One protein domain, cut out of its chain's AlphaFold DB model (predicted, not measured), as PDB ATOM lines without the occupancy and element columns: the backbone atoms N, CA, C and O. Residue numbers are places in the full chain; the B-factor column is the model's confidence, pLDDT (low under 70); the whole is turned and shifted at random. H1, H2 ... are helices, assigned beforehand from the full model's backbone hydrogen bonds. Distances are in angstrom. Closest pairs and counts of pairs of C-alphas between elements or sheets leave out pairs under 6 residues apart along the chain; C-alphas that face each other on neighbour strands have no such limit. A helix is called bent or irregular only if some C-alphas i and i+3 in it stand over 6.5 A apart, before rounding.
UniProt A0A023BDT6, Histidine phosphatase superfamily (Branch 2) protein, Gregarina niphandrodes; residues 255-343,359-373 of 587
ATOM      1  N   GLU A 255     154.555 168.235 145.280       91.56
ATOM      2  CA  GLU A 255     155.260 168.178 143.988       91.56
ATOM      3  C   GLU A 255     154.979 169.399 143.085       91.56
ATOM      4  O   GLU A 255     155.810 169.761 142.251       91.56
ATOM      5  N   LEU A 256     153.840 170.084 143.257       93.56
ATOM      6  CA  LEU A 256     153.503 171.280 142.476       93.56
ATOM      7  C   LEU A 256     154.537 172.394 142.589       93.56
ATOM      8  O   LEU A 256     154.751 173.109 141.609       93.56
ATOM      9  N   GLN A 257     155.159 172.545 143.758       93.44
ATOM     10  CA  GLN A 257     156.170 173.573 143.969       93.44
ATOM     11  C   GLN A 257     157.386 173.309 143.075       93.44
ATOM     12  O   GLN A 257     157.768 174.178 142.292       93.44
ATOM     13  N   GLN A 258     157.917 172.082 143.108       94.19
ATOM     14  CA  GLN A 258     159.063 171.691 142.286       94.19
ATOM     15  C   GLN A 258     158.733 171.750 140.791       94.19
ATOM     16  O   GLN A 258     159.504 172.291 140.010       94.19
ATOM     17  N   LEU A 259     157.554 171.265 140.385       95.19
ATOM     18  CA  LEU A 259     157.108 171.336 138.989       95.19
ATOM     19  C   LEU A 259     157.048 172.774 138.472       95.19
ATOM     20  O   LEU A 259     157.400 173.033 137.323       95.19
ATOM     21  N   LYS A 260     156.582 173.705 139.311       94.62
ATOM     22  CA  LYS A 260     156.528 175.122 138.961       94.62
ATOM     23  C   LYS A 260     157.933 175.710 138.843       94.62
ATOM     24  O   LYS A 260     158.190 176.447 137.900       94.62
ATOM     25  N   GLU A 261     158.841 175.377 139.754       96.06
ATOM     26  CA  GLU A 261     160.239 175.822 139.699       96.06
ATOM     27  C   GLU A 261     160.962 175.300 138.450       96.06
ATOM     28  O   GLU A 261     161.559 176.087 137.714       96.06
ATOM     29  N   ASP A 262     160.829 174.006 138.150       96.19
ATOM     30  CA  ASP A 262     161.400 173.381 136.954       96.19
ATOM     31  C   ASP A 262     160.892 174.067 135.683       96.19
ATOM     32  O   ASP A 262     161.672 174.414 134.794       96.19
ATOM     33  N   LEU A 263     159.582 174.318 135.617       95.69
ATOM     34  CA  LEU A 263     158.946 174.995 134.499       95.69
ATOM     35  C   LEU A 263     159.482 176.410 134.293       95.69
ATOM     36  O   LEU A 263     159.828 176.773 133.169       95.69
ATOM     37  N   LEU A 264     159.535 177.201 135.369       94.12
ATOM     38  CA  LEU A 264     159.989 178.592 135.327       94.12
ATOM     39  C   LEU A 264     161.493 178.705 135.031       94.12
ATOM     40  O   LEU A 264     161.942 179.737 134.539       94.12
ATOM     41  N   SER A 265     162.269 177.653 135.308       96.62
ATOM     42  CA  SER A 265     163.704 177.570 135.002       96.62
ATOM     43  C   SER A 265     164.021 177.090 133.581       96.62
ATOM     44  O   SER A 265     165.187 177.062 133.182       96.62
ATOM     45  N   SER A 266     163.009 176.698 132.799       96.81
ATOM     46  CA  SER A 266     163.233 176.131 131.474       96.81
ATOM     47  C   SER A 266     163.702 177.185 130.463       96.81
ATOM     48  O   SER A 266     163.321 178.358 130.512       96.81
ATOM     49  N   GLN A 267     164.470 176.738 129.466       96.75
ATOM     50  CA  GLN A 267     164.878 177.595 128.353       96.75
ATOM     51  C   GLN A 267     163.668 178.152 127.583       96.75
ATOM     52  O   GLN A 267     163.643 179.335 127.261       96.75
ATOM     53  N   THR A 268     162.646 177.331 127.328       95.38
ATOM     54  CA  THR A 268     161.442 177.766 126.601       95.38
ATOM     55  C   THR A 268     160.695 178.867 127.355       95.38
ATOM     56  O   THR A 268     160.209 179.811 126.739       95.38
ATOM     57  N   PHE A 269     160.633 178.797 128.689       95.44
ATOM     58  CA  PHE A 269     160.017 179.863 129.474       95.44
ATOM     59  C   PHE A 269     160.846 181.150 129.428       95.44
ATOM     60  O   PHE A 269     160.285 182.229 129.257       95.44
ATOM     61  N   ALA A 270     162.177 181.046 129.491       96.25
ATOM     62  CA  ALA A 270     163.063 182.197 129.325       96.25
ATOM     63  C   ALA A 270     162.904 182.864 127.940       96.25
ATOM     64  O   ALA A 270     162.900 184.092 127.840       96.25
ATOM     65  N   GLU A 271     162.714 182.079 126.876       96.50
ATOM     66  CA  GLU A 271     162.424 182.579 125.523       96.50
ATOM     67  C   GLU A 271     161.058 183.283 125.446       96.50
ATOM     68  O   GLU A 271     160.953 184.357 124.848       96.50
ATOM     69  N   LEU A 272     160.026 182.739 126.104       94.38
ATOM     70  CA  LEU A 272     158.717 183.393 126.232       94.38
ATOM     71  C   LEU A 272     158.810 184.718 127.001       94.38
ATOM     72  O   LEU A 272     158.206 185.707 126.591       94.38
ATOM     73  N   GLN A 273     159.599 184.773 128.075       93.38
ATOM     74  CA  GLN A 273     159.845 186.019 128.801       93.38
ATOM     75  C   GLN A 273     160.551 187.055 127.923       93.38
ATOM     76  O   GLN A 273     160.109 188.202 127.851       93.38
ATOM     77  N   ALA A 274     161.592 186.652 127.192       95.56
ATOM     78  CA  ALA A 274     162.310 187.537 126.276       95.56
ATOM     79  C   ALA A 274     161.404 188.081 125.156       95.56
ATOM     80  O   ALA A 274     161.499 189.255 124.798       95.56
ATOM     81  N   LYS A 275     160.474 187.262 124.641       95.56
ATOM     82  CA  LYS A 275     159.479 187.675 123.635       95.56
ATOM     83  C   LYS A 275     158.617 188.852 124.108       95.56
ATOM     84  O   LYS A 275     158.278 189.715 123.297       95.56
ATOM     85  N   TYR A 276     158.275 188.903 125.396       94.12
ATOM     86  CA  TYR A 276     157.364 189.902 125.960       94.12
ATOM     87  C   TYR A 276     158.042 190.999 126.799       94.12
ATOM     88  O   TYR A 276     157.363 191.922 127.252       94.12
ATOM     89  N   GLU A 277     159.370 190.978 126.935       91.69
ATOM     90  CA  GLU A 277     160.143 191.950 127.728       91.69
ATOM     91  C   GLU A 277     159.869 193.413 127.315       91.69
ATOM     92  O   GLU A 277     159.785 194.312 128.153       91.69
ATOM     93  N   GLY A 278     159.687 193.677 126.015       89.81
ATOM     94  CA  GLY A 278     159.350 195.018 125.522       89.81
ATOM     95  C   GLY A 278     157.976 195.516 125.990       89.81
ATOM     96  O   GLY A 278     157.801 196.711 126.245       89.81
ATOM     97  N   VAL A 279     157.011 194.606 126.144       88.88
ATOM     98  CA  VAL A 279     155.660 194.915 126.639       88.88
ATOM     99  C   VAL A 279     155.711 195.191 128.138       88.88
ATOM    100  O   VAL A 279     155.206 196.221 128.576       88.88
ATOM    101  N   GLU A 280     156.409 194.343 128.896       89.25
ATOM    102  CA  GLU A 280     156.660 194.535 130.331       89.25
ATOM    103  C   GLU A 280     157.282 195.917 130.613       89.25
ATOM    104  O   GLU A 280     156.778 196.679 131.440       89.25
ATOM    105  N   LYS A 281     158.327 196.300 129.861       87.00
ATOM    106  CA  LYS A 281     158.970 197.623 129.986       87.00
ATOM    107  C   LYS A 281     158.024 198.778 129.664       87.00
ATOM    108  O   LYS A 281     158.074 199.814 130.323       87.00
ATOM    109  N   SER A 282     157.162 198.609 128.662       84.62
ATOM    110  CA  SER A 282     156.175 199.630 128.293       84.62
ATOM    111  C   SER A 282     155.161 199.841 129.417       84.62
ATOM    112  O   SER A 282     154.824 200.977 129.738       84.62
ATOM    113  N   ILE A 283     154.741 198.770 130.093       85.56
ATOM    114  CA  ILE A 283     153.805 198.834 131.223       85.56
ATOM    115  C   ILE A 283     154.389 199.596 132.411       85.56
ATOM    116  O   ILE A 283     153.657 200.347 133.052       85.56
ATOM    117  N   ALA A 284     155.693 199.493 132.683       83.44
ATOM    118  CA  ALA A 284     156.346 200.309 133.715       83.44
ATOM    119  C   ALA A 284     156.188 201.811 133.464       83.44
ATOM    120  O   ALA A 284     155.846 202.564 134.378       83.44
ATOM    121  N   VAL A 285     156.335 202.240 132.210       83.69
ATOM    122  CA  VAL A 285     156.116 203.639 131.822       83.69
ATOM    123  C   VAL A 285     154.643 204.028 131.967       83.69
ATOM    124  O   VAL A 285     154.345 205.096 132.495       83.69
ATOM    125  N   LEU A 286     153.721 203.161 131.537       80.50
ATOM    126  CA  LEU A 286     152.280 203.439 131.566       80.50
ATOM    127  C   LEU A 286     151.691 203.485 132.978       80.50
ATOM    128  O   LEU A 286     150.821 204.301 133.266       80.50
ATOM    129  N   THR A 287     152.144 202.593 133.853       79.81
ATOM    130  CA  THR A 287     151.626 202.457 135.219       79.81
ATOM    131  C   THR A 287     152.328 203.382 136.205       79.81
ATOM    132  O   THR A 287     151.793 203.644 137.281       79.81
ATOM    133  N   GLY A 288     153.521 203.885 135.870       81.44
ATOM    134  CA  GLY A 288     154.329 204.709 136.769       81.44
ATOM    135  C   GLY A 288     154.802 203.965 138.021       81.44
ATOM    136  O   GLY A 288     155.049 204.606 139.044       81.44
ATOM    137  N   LEU A 289     154.877 202.630 137.958       81.50
ATOM    138  CA  LEU A 289     155.351 201.759 139.031       81.50
ATOM    139  C   LEU A 289     156.825 201.401 138.829       81.50
ATOM    140  O   LEU A 289     157.262 201.143 137.709       81.50
ATOM    141  N   GLU A 290     157.582 201.344 139.926       74.88
ATOM    142  CA  GLU A 290     159.012 201.001 139.893       74.88
ATOM    143  C   GLU A 290     159.261 199.484 139.778       74.88
ATOM    144  O   GLU A 290     160.237 199.075 139.155       74.88
ATOM    145  N   ASP A 291     158.365 198.644 140.317       77.94
ATOM    146  CA  ASP A 291     158.471 197.173 140.308       77.94
ATOM    147  C   ASP A 291     157.295 196.518 139.560       77.94
ATOM    148  O   ASP A 291     156.396 195.914 140.148       77.94
ATOM    149  N   VAL A 292     157.282 196.655 138.229       81.56
ATOM    150  CA  VAL A 292     156.282 195.993 137.363       81.56
ATOM    151  C   VAL A 292     156.506 194.490 137.256       81.56
ATOM    152  O   VAL A 292     155.556 193.743 137.025       81.56
ATOM    153  N   LYS A 293     157.733 194.018 137.487       82.44
ATOM    154  CA  LYS A 293     158.066 192.596 137.391       82.44
ATOM    155  C   LYS A 293     157.281 191.757 138.400       82.44
ATOM    156  O   LYS A 293     156.887 190.640 138.086       82.44
ATOM    157  N   ALA A 294     157.002 192.307 139.583       78.62
ATOM    158  CA  ALA A 294     156.155 191.658 140.580       78.62
ATOM    159  C   ALA A 294     154.668 191.566 140.183       78.62
ATOM    160  O   ALA A 294     153.941 190.772 140.779       78.62
ATOM    161  N   LEU A 295     154.212 192.369 139.215       81.19
ATOM    162  CA  LEU A 295     152.828 192.376 138.731       81.19
ATOM    163  C   LEU A 295     152.650 191.627 137.401       81.19
ATOM    164  O   LEU A 295     151.561 191.147 137.081       81.19
ATOM    165  N   TRP A 296     153.701 191.559 136.591       86.62
ATOM    166  CA  TRP A 296     153.625 191.055 135.229       86.62
ATOM    167  C   TRP A 296     153.601 189.514 135.142       86.62
ATOM    168  O   TRP A 296     154.340 188.841 135.862       86.62
ATOM    169  N   PRO A 297     152.828 188.921 134.208       88.19
ATOM    170  CA  PRO A 297     151.708 189.522 133.475       88.19
ATOM    171  C   PRO A 297     150.377 189.416 134.235       88.19
ATOM    172  O   PRO A 297     149.447 190.160 133.940       88.19
ATOM    173  N   GLY A 298     150.277 188.489 135.196       88.75
ATOM    174  CA  GLY A 298     149.007 188.047 135.777       88.75
ATOM    175  C   GLY A 298     148.301 189.088 136.642       88.75
ATOM    176  O   GLY A 298     147.124 189.354 136.423       88.75
ATOM    177  N   GLU A 299     148.999 189.709 137.594       88.31
ATOM    178  CA  GLU A 299     148.395 190.713 138.485       88.31
ATOM    179  C   GLU A 299     148.024 191.979 137.707       88.31
ATOM    180  O   GLU A 299     146.966 192.564 137.923       88.31
ATOM    181  N   PHE A 300     148.868 192.380 136.751       89.12
ATOM    182  CA  PHE A 300     148.566 193.501 135.868       89.12
ATOM    183  C   PHE A 300     147.336 193.217 134.995       89.12
ATOM    184  O   PHE A 300     146.470 194.080 134.836       89.12
ATOM    185  N   PHE A 301     147.223 191.994 134.473       91.31
ATOM    186  CA  PHE A 301     146.034 191.566 133.749       91.31
ATOM    187  C   PHE A 301     144.792 191.534 134.647       91.31
ATOM    188  O   PHE A 301     143.755 192.014 134.208       91.31
ATOM    189  N   ASP A 302     144.880 191.067 135.899       92.38
ATOM    190  CA  ASP A 302     143.769 191.121 136.868       92.38
ATOM    191  C   ASP A 302     143.301 192.564 137.102       92.38
ATOM    192  O   ASP A 302     142.108 192.857 137.034       92.38
ATOM    193  N   CYS A 303     144.240 193.492 137.293       90.06
ATOM    194  CA  CYS A 303     143.962 194.916 137.459       90.06
ATOM    195  C   CYS A 303     143.233 195.533 136.255       90.06
ATOM    196  O   CYS A 303     142.236 196.234 136.434       90.06
ATOM    197  N   ILE A 304     143.707 195.283 135.029       89.56
ATOM    198  CA  ILE A 304     143.041 195.798 133.823       89.56
ATOM    199  C   ILE A 304     141.698 195.111 133.621       89.56
ATOM    200  O   ILE A 304     140.707 195.792 133.387       89.56
ATOM    201  N   MET A 305     141.659 193.780 133.698       91.81
ATOM    202  CA  MET A 305     140.456 192.988 133.457       91.81
ATOM    203  C   MET A 305     139.330 193.455 134.375       91.81
ATOM    204  O   MET A 305     138.237 193.753 133.907       91.81
ATOM    205  N   THR A 306     139.603 193.590 135.671       93.00
ATOM    206  CA  THR A 306     138.594 194.031 136.639       93.00
ATOM    207  C   THR A 306     138.162 195.472 136.392       93.00
ATOM    208  O   THR A 306     136.965 195.730 136.351       93.00
ATOM    209  N   ALA A 307     139.091 196.398 136.126       90.44
ATOM    210  CA  ALA A 307     138.739 197.789 135.836       90.44
ATOM    211  C   ALA A 307     137.944 197.958 134.528       90.44
ATOM    212  O   ALA A 307     137.038 198.783 134.456       90.44
ATOM    213  N   VAL A 308     138.265 197.181 133.490       90.31
ATOM    214  CA  VAL A 308     137.563 197.209 132.200       90.31
ATOM    215  C   VAL A 308     136.181 196.579 132.325       90.31
ATOM    216  O   VAL A 308     135.205 197.200 131.917       90.31
ATOM    217  N   CYS A 309     136.089 195.374 132.889       90.94
ATOM    218  CA  CYS A 309     134.834 194.626 132.956       90.94
ATOM    219  C   CYS A 309     133.880 195.135 134.047       90.94
ATOM    220  O   CYS A 309     132.679 194.898 133.946       90.94
ATOM    221  N   GLY A 310     134.406 195.794 135.084       89.31
ATOM    222  CA  GLY A 310     133.643 196.436 136.157       89.31
ATOM    223  C   GLY A 310     133.347 197.916 135.912       89.31
ATOM    224  O   GLY A 310     132.926 198.596 136.834       89.31
ATOM    225  N   ASP A 311     133.602 198.417 134.700       88.00
ATOM    226  CA  ASP A 311     133.268 199.780 134.264       88.00
ATOM    227  C   ASP A 311     133.978 200.918 135.031       88.00
ATOM    228  O   ASP A 311     133.637 202.096 134.922       88.00
ATOM    229  N   GLU A 312     135.084 200.597 135.705       87.69
ATOM    230  CA  GLU A 312     135.960 201.532 136.422       87.69
ATOM    231  C   GLU A 312     136.951 202.245 135.479       87.69
ATOM    232  O   GLU A 312     138.131 202.441 135.790       87.69
ATOM    233  N   TRP A 313     136.506 202.659 134.290       86.19
ATOM    234  CA  TRP A 313     137.394 203.173 133.237       86.19
ATOM    235  C   TRP A 313     138.084 204.483 133.603       86.19
ATOM    236  O   TRP A 313     139.196 204.745 133.150       86.19
ATOM    237  N   ALA A 314     137.456 205.307 134.445       83.12
ATOM    238  CA  ALA A 314     138.066 206.531 134.958       83.12
ATOM    239  C   ALA A 314     139.308 206.241 135.813       83.12
ATOM    240  O   ALA A 314     140.212 207.075 135.893       83.12
ATOM    241  N   SER A 315     139.386 205.050 136.411       84.25
ATOM    242  CA  SER A 315     140.558 204.636 137.172       84.25
ATOM    243  C   SER A 315     141.736 204.260 136.275       84.25
ATOM    244  O   SER A 315     142.867 204.388 136.734       84.25
ATOM    245  N   LEU A 316     141.512 203.862 135.011       87.00
ATOM    246  CA  LEU A 316     142.572 203.444 134.084       87.00
ATOM    247  C   LEU A 316     143.580 204.579 133.812       87.00
ATOM    248  O   LEU A 316     143.191 205.758 133.801       87.00
ATOM    249  N   PRO A 317     144.856 204.249 133.513       86.31
ATOM    250  CA  PRO A 317     145.819 205.206 132.972       86.31
ATOM    251  C   PRO A 317     145.234 205.944 131.765       86.31
ATOM    252  O   PRO A 317     144.545 205.336 130.946       86.31
ATOM    253  N   SER A 318     145.491 207.249 131.642       81.75
ATOM    254  CA  SER A 318     144.812 208.128 130.673       81.75
ATOM    255  C   SER A 318     144.879 207.628 129.229       81.75
ATOM    256  O   SER A 318     143.906 207.736 128.489       81.75
ATOM    257  N   ASN A 319     145.999 207.022 128.842       80.81
ATOM    258  CA  ASN A 319     146.226 206.459 127.517       80.81
ATOM    259  C   ASN A 319     145.486 205.130 127.263       80.81
ATOM    260  O   ASN A 319     145.379 204.722 126.110       80.81
ATOM    261  N   LEU A 320     144.996 204.455 128.305       86.00
ATOM    262  CA  LEU A 320     144.223 203.207 128.225       86.00
ATOM    263  C   LEU A 320     142.712 203.437 128.382       86.00
ATOM    264  O   LEU A 320     141.935 202.488 128.330       86.00
ATOM    265  N   ARG A 321     142.277 204.683 128.584       85.44
ATOM    266  CA  ARG A 321     140.854 205.022 128.688       85.44
ATOM    267  C   ARG A 321     140.164 204.935 127.320       85.44
ATOM    268  O   ARG A 321     140.819 205.123 126.290       85.44
ATOM    269  N   PRO A 322     138.834 204.729 127.286       81.88
ATOM    270  CA  PRO A 322     138.050 204.930 126.073       81.88
ATOM    271  C   PRO A 322     138.281 206.331 125.485       81.88
ATOM    272  O   PRO A 322     138.439 207.308 126.219       81.88
ATOM    273  N   MET A 323     138.268 206.445 124.156       77.44
ATOM    274  CA  MET A 323     138.616 207.672 123.432       77.44
ATOM    275  C   MET A 323     137.787 208.883 123.873       77.44
ATOM    276  O   MET A 323     138.343 209.963 124.059       77.44
ATOM    277  N   TRP A 324     136.483 208.716 124.091       72.19
ATOM    278  CA  TRP A 324     135.618 209.809 124.542       72.19
ATOM    279  C   TRP A 324     136.029 210.335 125.928       72.19
ATOM    280  O   TRP A 324     136.105 211.545 126.121       72.19
ATOM    281  N   LEU A 325     136.433 209.449 126.843       72.50
ATOM    282  CA  LEU A 325     136.895 209.812 128.184       72.50
ATOM    283  C   LEU A 325     138.309 210.419 128.176       72.50
ATOM    284  O   LEU A 325     138.640 211.244 129.024       72.50
ATOM    285  N   SER A 326     139.148 210.038 127.207       59.91
ATOM    286  CA  SER A 326     140.485 210.624 127.027       59.91
ATOM    287  C   SER A 326     140.460 212.080 126.537       59.91
ATOM    288  O   SER A 326     141.429 212.803 126.749       59.91
ATOM    289  N   SER A 327     139.357 212.525 125.919       51.66
ATOM    290  CA  SER A 327     139.225 213.873 125.340       51.66
ATOM    291  C   SER A 327     138.718 214.950 126.308       51.66
ATOM    292  O   SER A 327     138.815 216.136 125.998       51.66
ATOM    293  N   GLU A 328     138.223 214.559 127.487       48.16
ATOM    294  CA  GLU A 328     137.606 215.464 128.470       48.16
ATOM    295  C   GLU A 328     138.484 215.743 129.709       48.16
ATOM    296  O   GLU A 328     138.065 216.478 130.601       48.16
ATOM    297  N   VAL A 329     139.705 215.195 129.788       45.62
ATOM    298  CA  VAL A 329     140.535 215.266 131.007       45.62
ATOM    299  C   VAL A 329     141.920 215.852 130.718       45.62
ATOM    300  O   VAL A 329     142.829 215.145 130.289       45.62
ATOM    301  N   ASP A 330     142.085 217.146 131.006       39.31
ATOM    302  CA  ASP A 330     143.392 217.808 131.076       39.31
ATOM    303  C   ASP A 330     144.096 217.430 132.397       39.31
ATOM    304  O   ASP A 330     143.530 217.499 133.492       39.31
ATOM    305  N   THR A 331     145.324 216.930 132.290       47.75
ATOM    306  CA  THR A 331     145.994 216.087 133.290       47.75
ATOM    307  C   THR A 331     146.774 216.886 134.335       47.75
ATOM    308  O   THR A 331     148.006 216.916 134.289       47.75
ATOM    309  N   SER A 332     146.104 217.495 135.318       39.06
ATOM    310  CA  SER A 332     146.840 218.093 136.451       39.06
ATOM    311  C   SER A 332     146.270 217.913 137.861       39.06
ATOM    312  O   SER A 332     147.030 218.132 138.799       39.06
ATOM    313  N   ASP A 333     145.044 217.408 138.059       40.06
ATOM    314  CA  ASP A 333     144.479 217.272 139.412       40.06
ATOM    315  C   ASP A 333     143.830 215.906 139.700       40.06
ATOM    316  O   ASP A 333     142.920 215.437 139.011       40.06
ATOM    317  N   ALA A 334     144.273 215.265 140.787       42.56
ATOM    318  CA  ALA A 334     143.707 214.010 141.290       42.56
ATOM    319  C   ALA A 334     142.288 214.191 141.868       42.56
ATOM    320  O   ALA A 334     141.489 213.257 141.836       42.56
ATOM    321  N   ALA A 335     141.950 215.398 142.337       37.97
ATOM    322  CA  ALA A 335     140.633 215.731 142.882       37.97
ATOM    323  C   ALA A 335     139.528 215.759 141.805       37.97
ATOM    324  O   ALA A 335     138.394 215.357 142.069       37.97
ATOM    325  N   SER A 336     139.855 216.143 140.566       41.97
ATOM    326  CA  SER A 336     138.914 216.141 139.434       41.97
ATOM    327  C   SER A 336     138.519 214.734 138.964       41.97
ATOM    328  O   SER A 336     137.390 214.540 138.516       41.97
ATOM    329  N   ASN A 337     139.385 213.726 139.134       40.62
ATOM    330  CA  ASN A 337     139.063 212.337 138.774       40.62
ATOM    331  C   ASN A 337     137.954 211.740 139.665       40.62
ATOM    332  O   ASN A 337     137.145 210.943 139.192       40.62
ATOM    333  N   GLN A 338     137.867 212.161 140.932       42.03
ATOM    334  CA  GLN A 338     136.866 211.674 141.892       42.03
ATOM    335  C   GLN A 338     135.457 212.231 141.603       42.03
ATOM    336  O   GLN A 338     134.446 211.562 141.832       42.03
ATOM    337  N   GLN A 339     135.381 213.444 141.046       36.94
ATOM    338  CA  GLN A 339     134.121 214.122 140.729       36.94
ATOM    339  C   GLN A 339     133.513 213.662 139.388       36.94
ATOM    340  O   GLN A 339     132.297 213.677 139.221       36.94
ATOM    341  N   ILE A 340     134.336 213.195 138.441       41.38
ATOM    342  CA  ILE A 340     133.862 212.627 137.164       41.38
ATOM    343  C   ILE A 340     133.365 211.186 137.359       41.38
ATOM    344  O   ILE A 340     132.292 210.844 136.865       41.38
ATOM    345  N   GLY A 341     134.084 210.368 138.139       38.19
ATOM    346  CA  GLY A 341     133.656 209.003 138.469       38.19
ATOM    347  C   GLY A 341     132.310 208.961 139.199       38.19
ATOM    348  O   GLY A 341     131.462 208.143 138.871       38.19
ATOM    349  N   SER A 342     132.057 209.905 140.113       37.19
ATOM    350  CA  SER A 342     130.768 210.019 140.816       37.19
ATOM    351  C   SER A 342     129.621 210.530 139.933       37.19
ATOM    352  O   SER A 342     128.484 210.102 140.117       37.19
ATOM    353  N   ASN A 343     129.896 211.378 138.935       34.47
ATOM    354  CA  ASN A 343     128.887 211.835 137.971       34.47
ATOM    355  C   ASN A 343     128.528 210.772 136.916       34.47
ATOM    356  O   ASN A 343     127.397 210.758 136.433       34.47
ATOM    357  N   ARG A 359     134.839 203.734 121.654       73.50
ATOM    358  CA  ARG A 359     136.103 203.266 121.039       73.50
ATOM    359  C   ARG A 359     137.221 203.203 122.075       73.50
ATOM    360  O   ARG A 359     137.475 204.207 122.737       73.50
ATOM    361  N   TRP A 360     137.915 202.075 122.176       82.38
ATOM    362  CA  TRP A 360     139.182 201.998 122.902       82.38
ATOM    363  C   TRP A 360     140.293 202.712 122.124       82.38
ATOM    364  O   TRP A 360     140.222 202.844 120.902       82.38
ATOM    365  N   SER A 361     141.305 203.216 122.830       80.81
ATOM    366  CA  SER A 361     142.469 203.830 122.188       80.81
ATOM    367  C   SER A 361     143.336 202.774 121.484       80.81
ATOM    368  O   SER A 361     143.367 201.609 121.884       80.81
ATOM    369  N   ASP A 362     144.123 203.180 120.486       82.38
ATOM    370  CA  ASP A 362     145.115 202.285 119.866       82.38
ATOM    371  C   ASP A 362     146.105 201.744 120.911       82.38
ATOM    372  O   ASP A 362     146.462 200.566 120.903       82.38
ATOM    373  N   ALA A 363     146.483 202.589 121.878       82.88
ATOM    374  CA  ALA A 363     147.346 202.208 122.991       82.88
ATOM    375  C   ALA A 363     146.705 201.143 123.900       82.88
ATOM    376  O   ALA A 363     147.424 200.288 124.423       82.88
ATOM    377  N   PHE A 364     145.380 201.165 124.075       86.44
ATOM    378  CA  PHE A 364     144.648 200.112 124.774       86.44
ATOM    379  C   PHE A 364     144.741 198.796 124.012       86.44
ATOM    380  O   PHE A 364     145.196 197.804 124.579       86.44
ATOM    381  N   HIS A 365     144.379 198.783 122.726       84.44
ATOM    382  CA  HIS A 365     144.434 197.564 121.919       84.44
ATOM    383  C   HIS A 365     145.845 196.976 121.868       84.44
ATOM    384  O   HIS A 365     146.017 195.769 122.023       84.44
ATOM    385  N   GLU A 366     146.863 197.824 121.726       85.38
ATOM    386  CA  GLU A 366     148.250 197.384 121.734       85.38
ATOM    387  C   GLU A 366     148.669 196.823 123.101       85.38
ATOM    388  O   GLU A 366     149.180 195.707 123.177       85.38
ATOM    389  N   THR A 367     148.455 197.570 124.187       84.69
ATOM    390  CA  THR A 367     148.961 197.196 125.517       84.69
ATOM    391  C   THR A 367     148.163 196.043 126.113       84.69
ATOM    392  O   THR A 367     148.739 195.037 126.530       84.69
ATOM    393  N   VAL A 368     146.836 196.167 126.149       85.31
ATOM    394  CA  VAL A 368     145.939 195.165 126.739       85.31
ATOM    395  C   VAL A 368     145.902 193.914 125.871       85.31
ATOM    396  O   VAL A 368     145.969 192.811 126.409       85.31
ATOM    397  N   GLY A 369     145.900 194.064 124.543       88.12
ATOM    398  CA  GLY A 369     145.980 192.934 123.617       88.12
ATOM    399  C   GLY A 369     147.275 192.139 123.786       88.12
ATOM    400  O   GLY A 369     147.228 190.923 123.964       88.12
ATOM    401  N   LYS A 370     148.439 192.807 123.825       90.69
ATOM    402  CA  LYS A 370     149.731 192.132 124.053       90.69
ATOM    403  C   LYS A 370     149.855 191.545 125.462       90.69
ATOM    404  O   LYS A 370     150.448 190.483 125.617       90.69
ATOM    405  N   THR A 371     149.277 192.195 126.474       91.19
ATOM    406  CA  THR A 371     149.210 191.656 127.845       91.19
ATOM    407  C   THR A 371     148.377 190.381 127.889       91.19
ATOM    408  O   THR A 371     148.833 189.369 128.412       91.19
ATOM    409  N   SER A 372     147.185 190.397 127.288       91.88
ATOM    410  CA  SER A 372     146.329 189.215 127.190       91.88
ATOM    411  C   SER A 372     147.018 188.089 126.419       91.88
ATOM    412  O   SER A 372     146.934 186.940 126.839       91.88
ATOM    413  N   ALA A 373     147.736 188.399 125.335       93.25
ATOM    414  CA  ALA A 373     148.513 187.413 124.584       93.25
ATOM    415  C   ALA A 373     149.626 186.781 125.439       93.25
ATOM    416  O   ALA A 373     149.782 185.562 125.435       93.25
TER     417      ALA A 373
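This is residues 255 to 343 and 359 to 373 of the 587 residues of the protein "Histidine phosphatase superfamily (Branch 2) protein" of Gregarina niphandrodes (UniProt A0A023BDT6). An angled arm sticks out from one end of a helical body: residues 255 to 263, which belong to H1, and residues 265 to 272, of which 267 to 272 belong to H2. In the middle, H6 packs on H2b and H3 with its later residues, while H4 and H5 lie toward the far end. The printed part has 104 residues with six named helices, H1 to H6 in chain order, and no named strand; the class is all helix. The whole is loose, with a radius of gyration of the C-alphas of 16.6 A and spans of 51 by 25 by 25 A.

H2, residues 267 to 287, was assigned as one helix by its hydrogen bonds but is bent: C-alphas 275 and 278 are 7.6 A apart, and its arms H2a, residues 267 to 275, and H2b, residues 278 to 287, stand at a steep tilt of 53 degrees. H1, residues 255 to 264, is close to but not clearly touching H2a; their closest C-alphas, of Leu 263 and Phe 269, are 7.1 A apart. H6, residues 362 to 373, touches H2b at a steep tilt of 57 degrees, opposite ways, closest at the C-alphas of Val 279 and Lys 370, 7.0 A. H3, residues 298 to 309, touches H6 with residues 301 to 304 alone, closest at the C-alphas of Phe 301 and Thr 371, 6.7 A. H4, residues 323 to 326, and H5, residues 334 to 343, touch no helix. Each O i to N i+4 pair is within hydrogen-bond range in H1, H2a, H3 and H6, against 5 of 6 in H2b and 4 of 6 in H5; H4 is too short for such a pair.

H1 begins at C-alpha 255 (155.260, 168.178, 143.988) and is 14.3 A long. H2a measures 12.4 A, H2b 14.5 A, H3 15.9 A and H5 15.3 A. H6, 16.0 A, ends at C-alpha 373 (148.513, 187.413, 124.584).

The C-alphas farthest apart, of Glu 255 and Glu 328, are 52.8 A apart. Residues 344 to 358 are not printed; C-alphas 343 and 359 are 20.3 A apart across this cut. The link from H3 to H4 is long, 13 residues. Residues 326 to 343 have pLDDT under 70.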